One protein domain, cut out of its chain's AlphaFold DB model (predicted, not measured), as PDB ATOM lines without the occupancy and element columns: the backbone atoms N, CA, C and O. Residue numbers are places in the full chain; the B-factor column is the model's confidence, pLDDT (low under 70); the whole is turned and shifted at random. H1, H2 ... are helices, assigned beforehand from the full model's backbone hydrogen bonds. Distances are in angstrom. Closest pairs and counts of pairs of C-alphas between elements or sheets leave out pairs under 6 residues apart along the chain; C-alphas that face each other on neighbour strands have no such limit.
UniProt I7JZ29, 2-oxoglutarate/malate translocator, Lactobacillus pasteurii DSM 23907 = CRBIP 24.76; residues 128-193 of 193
ATOM      1  N   ASN A 128      14.177 -55.744 -44.997       92.44
ATOM      2  CA  ASN A 128      12.974 -55.031 -45.433       92.44
ATOM      3  C   ASN A 128      11.875 -54.989 -44.359       92.44
ATOM      4  O   ASN A 128      11.084 -54.044 -44.339       92.44
ATOM      5  N   GLY A 129      11.825 -55.976 -43.457       92.44
ATOM      6  CA  GLY A 129      10.853 -56.010 -42.365       92.44
ATOM      7  C   GLY A 129      10.993 -54.805 -41.436       92.44
ATOM      8  O   GLY A 129      10.004 -54.128 -41.146       92.44
ATOM      9  N   ALA A 130      12.226 -54.473 -41.044       88.44
ATOM     10  CA  ALA A 130      12.505 -53.320 -40.194       88.44
ATOM     11  C   ALA A 130      12.121 -51.997 -40.878       88.44
ATOM     12  O   ALA A 130      11.437 -51.166 -40.279       88.44
ATOM     13  N   TRP A 131      12.492 -51.819 -42.151       92.88
ATOM     14  CA  TRP A 131      12.155 -50.615 -42.921       92.88
ATOM     15  C   TRP A 131      10.650 -50.440 -43.104       92.88
ATOM     16  O   TRP A 131      10.127 -49.339 -42.929       92.88
ATOM     17  N   ASN A 132       9.945 -51.533 -43.398       93.75
ATOM     18  CA  ASN A 132       8.499 -51.524 -43.541       93.75
ATOM     19  C   ASN A 132       7.814 -51.081 -42.239       93.75
ATOM     20  O   ASN A 132       6.955 -50.201 -42.267       93.75
ATOM     21  N   VAL A 133       8.239 -51.627 -41.093       91.56
ATOM     22  CA  VAL A 133       7.729 -51.219 -39.774       91.56
ATOM     23  C   VAL A 133       7.985 -49.732 -39.533       91.56
ATOM     24  O   VAL A 133       7.052 -49.015 -39.181       91.56
ATOM     25  N   VAL A 134       9.202 -49.236 -39.778       91.56
ATOM     26  CA  VAL A 134       9.537 -47.815 -39.574       91.56
ATOM     27  C   VAL A 134       8.640 -46.899 -40.410       91.56
ATOM     28  O   VAL A 134       8.091 -45.937 -39.871       91.56
ATOM     29  N   ILE A 135       8.450 -47.194 -41.698       94.25
ATOM     30  CA  ILE A 135       7.631 -46.368 -42.598       94.25
ATOM     31  C   ILE A 135       6.168 -46.363 -42.146       94.25
ATOM     32  O   ILE A 135       5.593 -45.293 -41.927       94.25
ATOM     33  N   TRP A 136       5.570 -47.542 -41.957       92.88
ATOM     34  CA  TRP A 136       4.154 -47.642 -41.603       92.88
ATOM     35  C   TRP A 136       3.850 -47.058 -40.230       92.88
ATOM     36  O   TRP A 136       2.906 -46.276 -40.103       92.88
ATOM     37  N   PHE A 137       4.661 -47.358 -39.211       88.12
ATOM     38  CA  PHE A 137       4.458 -46.773 -37.886       88.12
ATOM     39  C   PHE A 137       4.618 -45.253 -37.910       88.12
ATOM     40  O   PHE A 137       3.828 -44.561 -37.271       88.12
ATOM     41  N   SER A 138       5.572 -44.715 -38.677       91.25
ATOM     42  CA  SER A 138       5.752 -43.260 -38.791       91.25
ATOM     43  C   SER A 138       4.516 -42.580 -39.383       91.25
ATOM     44  O   SER A 138       4.052 -41.577 -38.839       91.25
ATOM     45  N   ILE A 139       3.941 -43.146 -40.450       94.69
ATOM     46  CA  ILE A 139       2.719 -42.626 -41.081       94.69
ATOM     47  C   ILE A 139       1.532 -42.719 -40.116       94.69
ATOM     48  O   ILE A 139       0.810 -41.739 -39.938       94.69
ATOM     49  N   LEU A 140       1.339 -43.866 -39.458       92.88
ATOM     50  CA  LEU A 140       0.223 -44.070 -38.530       92.88
ATOM     51  C   LEU A 140       0.300 -43.135 -37.319       92.88
ATOM     52  O   LEU A 140      -0.703 -42.517 -36.958       92.88
ATOM     53  N   ILE A 141       1.485 -42.976 -36.722       89.56
ATOM     54  CA  ILE A 141       1.703 -42.045 -35.608       89.56
ATOM     55  C   ILE A 141       1.462 -40.605 -36.068       89.56
ATOM     56  O   ILE A 141       0.793 -39.841 -35.369       89.56
ATOM     57  N   PHE A 142       1.948 -40.236 -37.258       92.00
ATOM     58  CA  PHE A 142       1.686 -38.923 -37.836       92.00
ATOM     59  C   PHE A 142       0.183 -38.677 -38.006       92.00
ATOM     60  O   PHE A 142      -0.326 -37.674 -37.508       92.00
ATOM     61  N   MET A 143      -0.558 -39.600 -38.618       93.44
ATOM     62  CA  MET A 143      -2.011 -39.477 -38.773       93.44
ATOM     63  C   MET A 143      -2.726 -39.368 -37.419       93.44
ATOM     64  O   MET A 143      -3.550 -38.472 -37.230       93.44
ATOM     65  N   ALA A 144      -2.377 -40.220 -36.453       88.94
ATOM     66  CA  ALA A 144      -2.935 -40.171 -35.102       88.94
ATOM     67  C   ALA A 144      -2.666 -38.821 -34.411       88.94
ATOM     68  O   ALA A 144      -3.549 -38.277 -33.739       88.94
ATOM     69  N   SER A 145      -1.478 -38.242 -34.619       89.31
ATOM     70  CA  SER A 145      -1.132 -36.913 -34.105       89.31
ATOM     71  C   SER A 145      -2.009 -35.814 -34.710       89.31
ATOM     72  O   SER A 145      -2.485 -34.960 -33.965       89.31
ATOM     73  N   GLN A 146      -2.298 -35.866 -36.018       92.12
ATOM     74  CA  GLN A 146      -3.169 -34.892 -36.687       92.12
ATOM     75  C   GLN A 146      -4.603 -34.973 -36.153       92.12
ATOM     76  O   GLN A 146      -5.223 -33.950 -35.872       92.12
ATOM     77  N   LEU A 147      -5.112 -36.188 -35.929       92.31
ATOM     78  CA  LEU A 147      -6.442 -36.400 -35.348       92.31
ATOM     79  C   LEU A 147      -6.558 -35.873 -33.909       92.31
ATOM     80  O   LEU A 147      -7.657 -35.515 -33.474       92.31
ATOM     81  N   SER A 148      -5.437 -35.826 -33.188       91.06
ATOM     82  CA  SER A 148      -5.352 -35.419 -31.782       91.06
ATOM     83  C   SER A 148      -5.085 -33.925 -31.579       91.06
ATOM     84  O   SER A 148      -5.062 -33.471 -30.435       91.06
ATOM     85  N   GLN A 149      -4.881 -33.148 -32.650       92.62
ATOM     86  CA  GLN A 149      -4.635 -31.708 -32.536       92.62
ATOM     87  C   GLN A 149      -5.844 -30.957 -31.955       92.62
ATOM     88  O   GLN A 149      -6.984 -31.398 -32.129       92.62
ATOM     89  N   PRO A 150      -5.629 -29.803 -31.292       86.00
ATOM     90  CA  PRO A 150      -6.717 -28.951 -30.819       86.00
ATOM     91  C   PRO A 150      -7.693 -28.599 -31.951       86.00
ATOM     92  O   PRO A 150      -7.284 -28.111 -32.999       86.00
ATOM     93  N   GLY A 151      -8.986 -28.865 -31.744       83.50
ATOM     94  CA  GLY A 151     -10.023 -28.697 -32.774       83.50
ATOM     95  C   GLY A 151     -10.154 -29.862 -33.765       83.50
ATOM     96  O   GLY A 151     -11.021 -29.822 -34.632       83.50
ATOM     97  N   GLY A 152      -9.332 -30.905 -33.628       87.25
ATOM     98  CA  GLY A 152      -9.411 -32.132 -34.413       87.25
ATOM     99  C   GLY A 152     -10.544 -33.072 -33.991       87.25
ATOM    100  O   GLY A 152     -11.346 -32.792 -33.093       87.25
ATOM    101  N   VAL A 153     -10.575 -34.240 -34.634       93.19
ATOM    102  CA  VAL A 153     -11.620 -35.257 -34.439       93.19
ATOM    103  C   VAL A 153     -11.623 -35.800 -33.009       93.19
ATOM    104  O   VAL A 153     -12.698 -35.977 -32.436       93.19
ATOM    105  N   ILE A 154     -10.451 -36.036 -32.405       91.50
ATOM    106  CA  ILE A 154     -10.375 -36.611 -31.053       91.50
ATOM    107  C   ILE A 154     -10.930 -35.640 -29.995       91.50
ATOM    108  O   ILE A 154     -11.823 -36.061 -29.255       91.50
ATOM    109  N   PRO A 155     -10.520 -34.354 -29.923       91.44
ATOM    110  CA  PRO A 155     -11.140 -33.405 -28.993       91.44
ATOM    111  C   PRO A 155     -12.647 -33.205 -29.211       91.44
ATOM    112  O   PRO A 155     -13.402 -33.123 -28.240       91.44
ATOM    113  N   TRP A 156     -13.108 -33.164 -30.467       92.81
ATOM    114  CA  TRP A 156     -14.540 -33.070 -30.778       92.81
ATOM    115  C   TRP A 156     -15.323 -34.288 -30.259       92.81
ATOM    116  O   TRP A 156     -16.368 -34.141 -29.612       92.81
ATOM    117  N   LEU A 157     -14.794 -35.495 -30.480       92.12
ATOM    118  CA  LEU A 157     -15.402 -36.736 -30.007       92.12
ATOM    119  C   LEU A 157     -15.415 -36.795 -28.476       92.12
ATOM    120  O   LEU A 157     -16.439 -37.137 -27.885       92.12
ATOM    121  N   GLN A 158     -14.317 -36.403 -27.824       87.62
ATOM    122  CA  GLN A 158     -14.241 -36.296 -26.366       87.62
ATOM    123  C   GLN A 158     -15.309 -35.344 -25.809       87.62
ATOM    124  O   GLN A 158     -15.970 -35.682 -24.826       87.62
ATOM    125  N   GLY A 159     -15.523 -34.186 -26.445       89.06
ATOM    126  CA  GLY A 159     -16.581 -33.243 -26.069       89.06
ATOM    127  C   GLY A 159     -17.986 -33.837 -26.206       89.06
ATOM    128  O   GLY A 159     -18.805 -33.708 -25.294       89.06
ATOM    129  N   THR A 160     -18.239 -34.551 -27.303       90.25
ATOM    130  CA  THR A 160     -19.525 -35.214 -27.570       90.25
ATOM    131  C   THR A 160     -19.816 -36.310 -26.543       90.25
ATOM    132  O   THR A 160     -20.896 -36.335 -25.951       90.25
ATOM    133  N   ILE A 161     -18.836 -37.176 -26.265       88.81
ATOM    134  CA  ILE A 161     -18.957 -38.224 -25.243       88.81
ATOM    135  C   ILE A 161     -19.188 -37.594 -23.869       88.81
ATOM    136  O   ILE A 161     -20.093 -38.021 -23.157       88.81
ATOM    137  N   LYS A 162     -18.425 -36.551 -23.509       86.56
ATOM    138  CA  LYS A 162     -18.579 -35.840 -22.232       86.56
ATOM    139  C   LYS A 162     -19.994 -35.290 -22.052       86.56
ATOM    140  O   LYS A 162     -20.534 -35.377 -20.953       86.56
ATOM    141  N   HIS A 163     -20.598 -34.755 -23.113       88.12
ATOM    142  CA  HIS A 163     -21.985 -34.296 -23.075       88.12
ATOM    143  C   HIS A 163     -22.966 -35.462 -22.869       88.12
ATOM    144  O   HIS A 163     -23.844 -35.372 -22.016       88.12
ATOM    145  N   ALA A 164     -22.768 -36.581 -23.574       86.19
ATOM    146  CA  ALA A 164     -23.625 -37.763 -23.467       86.19
ATOM    147  C   ALA A 164     -23.591 -38.424 -22.075       86.19
ATOM    148  O   ALA A 164     -24.611 -38.933 -21.611       86.19
ATOM    149  N   ILE A 165     -22.441 -38.409 -21.393       87.12
ATOM    150  CA  ILE A 165     -22.282 -39.025 -20.061       87.12
ATOM    151  C   ILE A 165     -22.456 -38.041 -18.896       87.12
ATOM    152  O   ILE A 165     -22.446 -38.468 -17.745       87.12
ATOM    153  N   GLY A 166     -22.622 -36.740 -19.161       79.88
ATOM    154  CA  GLY A 166     -22.613 -35.682 -18.140       79.88
ATOM    155  C   GLY A 166     -23.711 -35.782 -17.070       79.88
ATOM    156  O   GLY A 166     -23.588 -35.152 -16.025       79.88
ATOM    157  N   GLY A 167     -24.755 -36.583 -17.305       81.88
ATOM    158  CA  GLY A 167     -25.822 -36.876 -16.338       81.88
ATOM    159  C   GLY A 167     -25.757 -38.270 -15.702       81.88
ATOM    160  O   GLY A 167     -26.633 -38.618 -14.912       81.88
ATOM    161  N   MET A 168     -24.766 -39.097 -16.050       88.19
ATOM    162  CA  MET A 168     -24.646 -40.461 -15.527       88.19
ATOM    163  C   MET A 168     -23.903 -40.482 -14.192       88.19
ATOM    164  O   MET A 168     -23.003 -39.680 -13.946       88.19
ATOM    165  N   SER A 169     -24.236 -41.446 -13.326       88.88
ATOM    166  CA  SER A 169     -23.460 -41.637 -12.100       88.88
ATOM    167  C   SER A 169     -22.019 -42.064 -12.440       88.88
ATOM    168  O   SER A 169     -21.825 -42.894 -13.339       88.88
ATOM    169  N   PRO A 170     -20.999 -41.573 -11.711       82.81
ATOM    170  CA  PRO A 170     -19.604 -41.958 -11.941       82.81
ATOM    171  C   PRO A 170     -19.370 -43.475 -11.902       82.81
ATOM    172  O   PRO A 170     -18.525 -43.995 -12.625       82.81
ATOM    173  N   MET A 171     -20.157 -44.197 -11.097       86.06
ATOM    174  CA  MET A 171     -20.060 -45.650 -10.954       86.06
ATOM    175  C   MET A 171     -20.548 -46.393 -12.206       86.06
ATOM    176  O   MET A 171     -19.938 -47.381 -12.607       86.06
ATOM    177  N   VAL A 172     -21.591 -45.885 -12.875       85.19
ATOM    178  CA  VAL A 172     -22.078 -46.429 -14.156       85.19
ATOM    179  C   VAL A 172     -21.066 -46.173 -15.272       85.19
ATOM    180  O   VAL A 172     -20.757 -47.087 -16.033       85.19
ATOM    181  N   VAL A 173     -20.489 -44.969 -15.334       84.69
ATOM    182  CA  VAL A 173     -19.440 -44.643 -16.317       84.69
ATOM    183  C   VAL A 173     -18.221 -45.548 -16.125       84.69
ATOM    184  O   VAL A 173     -17.704 -46.107 -17.090       84.69
ATOM    185  N   MET A 174     -17.792 -45.755 -14.879       81.19
ATOM    186  CA  MET A 174     -16.671 -46.637 -14.561       81.19
ATOM    187  C   MET A 174     -16.962 -48.098 -14.935       81.19
ATOM    188  O   MET A 174     -16.105 -48.748 -15.530       81.19
ATOM    189  N   ALA A 175     -18.173 -48.598 -14.672       83.25
ATOM    190  CA  ALA A 175     -18.577 -49.947 -15.070       83.25
ATOM    191  C   ALA A 175     -18.548 -50.138 -16.597       83.25
ATOM    192  O   ALA A 175     -18.034 -51.148 -17.076       83.25
ATOM    193  N   ILE A 176     -19.034 -49.153 -17.364       82.25
ATOM    194  CA  ILE A 176     -18.995 -49.173 -18.835       82.25
ATOM    195  C   ILE A 176     -17.549 -49.192 -19.344       82.25
ATOM    196  O   ILE A 176     -17.223 -49.986 -20.225       82.25
ATOM    197  N   LEU A 177     -16.666 -48.362 -18.781       80.44
ATOM    198  CA  LEU A 177     -15.255 -48.309 -19.182       80.44
ATOM    199  C   LEU A 177     -14.505 -49.607 -18.855       80.44
ATOM    200  O   LEU A 177     -13.699 -50.061 -19.665       80.44
ATOM    201  N   VAL A 178     -14.787 -50.228 -17.707       77.44
ATOM    202  CA  VAL A 178     -14.204 -51.526 -17.330       77.44
ATOM    203  C   VAL A 178     -14.705 -52.635 -18.253       77.44
ATOM    204  O   VAL A 178     -13.898 -53.427 -18.732       77.44
ATOM    205  N   LEU A 179     -16.004 -52.673 -18.563       75.88
ATOM    206  CA  LEU A 179     -16.566 -53.627 -19.525       75.88
ATOM    207  C   LEU A 179     -15.957 -53.445 -20.916       75.88
ATOM    208  O   LEU A 179     -15.516 -54.422 -21.514       75.88
ATOM    209  N   TYR A 180     -15.867 -52.209 -21.408       78.56
ATOM    210  CA  TYR A 180     -15.211 -51.910 -22.680       78.56
ATOM    211  C   TYR A 180     -13.736 -52.323 -22.671       78.56
ATOM    212  O   TYR A 180     -13.276 -52.939 -23.625       78.56
ATOM    213  N   GLY A 181     -12.999 -52.043 -21.593       70.19
ATOM    214  CA  GLY A 181     -11.595 -52.436 -21.454       70.19
ATOM    215  C   GLY A 181     -11.393 -53.953 -21.408       70.19
ATOM    216  O   GLY A 181     -10.466 -54.461 -22.033       70.19
ATOM    217  N   LEU A 182     -12.275 -54.690 -20.726       66.75
ATOM    218  CA  LEU A 182     -12.235 -56.154 -20.665       66.75
ATOM    219  C   LEU A 182     -12.591 -56.781 -22.014       66.75
ATOM    220  O   LEU A 182     -11.882 -57.669 -22.480       66.75
ATOM    221  N   VAL A 183     -13.653 -56.300 -22.659       64.81
ATOM    222  CA  VAL A 183     -14.077 -56.785 -23.978       64.81
ATOM    223  C   VAL A 183     -13.029 -56.416 -25.026       64.81
ATOM    224  O   VAL A 183     -12.541 -57.295 -25.722       64.81
ATOM    225  N   GLY A 184     -12.600 -55.158 -25.095       64.00
ATOM    226  CA  GLY A 184     -11.568 -54.692 -26.022       64.00
ATOM    227  C   GLY A 184     -10.218 -55.380 -25.810       64.00
ATOM    228  O   GLY A 184      -9.578 -55.776 -26.779       64.00
ATOM    229  N   GLY A 185      -9.806 -55.597 -24.559       62.16
ATOM    230  CA  GLY A 185      -8.590 -56.341 -24.228       62.16
ATOM    231  C   GLY A 185      -8.666 -57.817 -24.622       62.16
ATOM    232  O   GLY A 185      -7.690 -58.363 -25.128       62.16
ATOM    233  N   LEU A 186      -9.822 -58.464 -24.457       54.00
ATOM    234  CA  LEU A 186     -10.045 -59.822 -24.963       54.00
ATOM    235  C   LEU A 186     -10.053 -59.850 -26.500       54.00
ATOM    236  O   LEU A 186      -9.465 -60.748 -27.087       54.00
ATOM    237  N   TRP A 187     -10.647 -58.850 -27.156       52.16
ATOM    238  CA  TRP A 187     -10.752 -58.768 -28.616       52.16
ATOM    239  C   TRP A 187      -9.422 -58.463 -29.324       52.16
ATOM    240  O   TRP A 187      -9.119 -59.117 -30.320       52.16
ATOM    241  N   MET A 188      -8.601 -57.535 -28.818       52.72
ATOM    242  CA  MET A 188      -7.276 -57.242 -29.398       52.72
ATOM    243  C   MET A 188      -6.344 -58.461 -29.301       52.72
ATOM    244  O   MET A 188      -5.722 -58.850 -30.285       52.72
ATOM    245  N   ASN A 189      -6.351 -59.157 -28.157       48.94
ATOM    246  CA  ASN A 189      -5.547 -60.370 -27.960       48.94
ATOM    247  C   ASN A 189      -6.035 -61.581 -28.781       48.94
ATOM    248  O   ASN A 189      -5.253 -62.493 -29.037       48.94
ATOM    249  N   VAL A 190      -7.309 -61.610 -29.193       42.78
ATOM    250  CA  VAL A 190      -7.876 -62.673 -30.045       42.78
ATOM    251  C   VAL A 190      -7.544 -62.466 -31.529       42.78
ATOM    252  O   VAL A 190      -7.475 -63.448 -32.264       42.78
ATOM    253  N   ILE A 191      -7.298 -61.229 -31.978       39.16
ATOM    254  CA  ILE A 191      -7.020 -60.918 -33.395       39.16
ATOM    255  C   ILE A 191      -5.507 -60.823 -33.693       39.16
ATOM    256  O   ILE A 191      -5.112 -60.806 -34.855       39.16
ATOM    257  N   GLY A 192      -4.637 -60.851 -32.679       42.09
ATOM    258  CA  GLY A 192      -3.184 -60.834 -32.895       42.09
ATOM    259  C   GLY A 192      -2.664 -59.504 -33.453       42.09
ATOM    260  O   GLY A 192      -1.715 -59.504 -34.238       42.09
ATOM    261  N   LEU A 193      -3.295 -58.391 -33.057       35.19
ATOM    262  CA  LEU A 193      -2.823 -57.019 -33.286       35.19
ATOM    263  C   LEU A 193      -2.408 -56.365 -31.966       35.19
ATOM    264  O   LEU A 193      -3.158 -56.518 -30.975       35.19
TER     265      LEU A 193
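Overview. This is residues 128 to 193 of the 193 residues of the protein "2-oxoglutarate/malate translocator" of Lactobacillus pasteurii DSM 23907 = CRBIP 24.76 (UniProt I7JZ29). Helices H1, H2 and H3 follow one another round a flat, open horseshoe with an empty middle, the shorter H2 joining two long arms. The 66 printed residues hold no named strand; the class is all helix. The whole is only just extended, close to loose, with a radius of gyration of the C-alphas of 16.7 A and spans of 51 by 33 by 11 A.

Arrangement. H1, residues 128 to 147, and H2, residues 153 to 165, are close but not clearly touching, with closest C-alphas Leu 147 and Val 153 at 5.4 A, and a steep tilt of 56 degrees, the same way. H2 and H3, residues 170 to 191, are close but not clearly touching, with closest C-alphas Ile 165 and Val 173 at 7.3 A, and a steep tilt of 47 degrees, opposite ways. H1 and H3 are apart. In H1, H2 and H3 every O i to N i+4 pair is within hydrogen-bond range.

Along the chain. From first to last C-alpha, H1 measures 28.7 A from (12.974, -55.031, -45.433), H2 18.3 A, and H3 31.3 A, ending at (-7.020, -60.918, -33.395).

Size, cuts and confidence. The printed part has no cut; both links are tight. Residues 182 to 193 have pLDDT under 70.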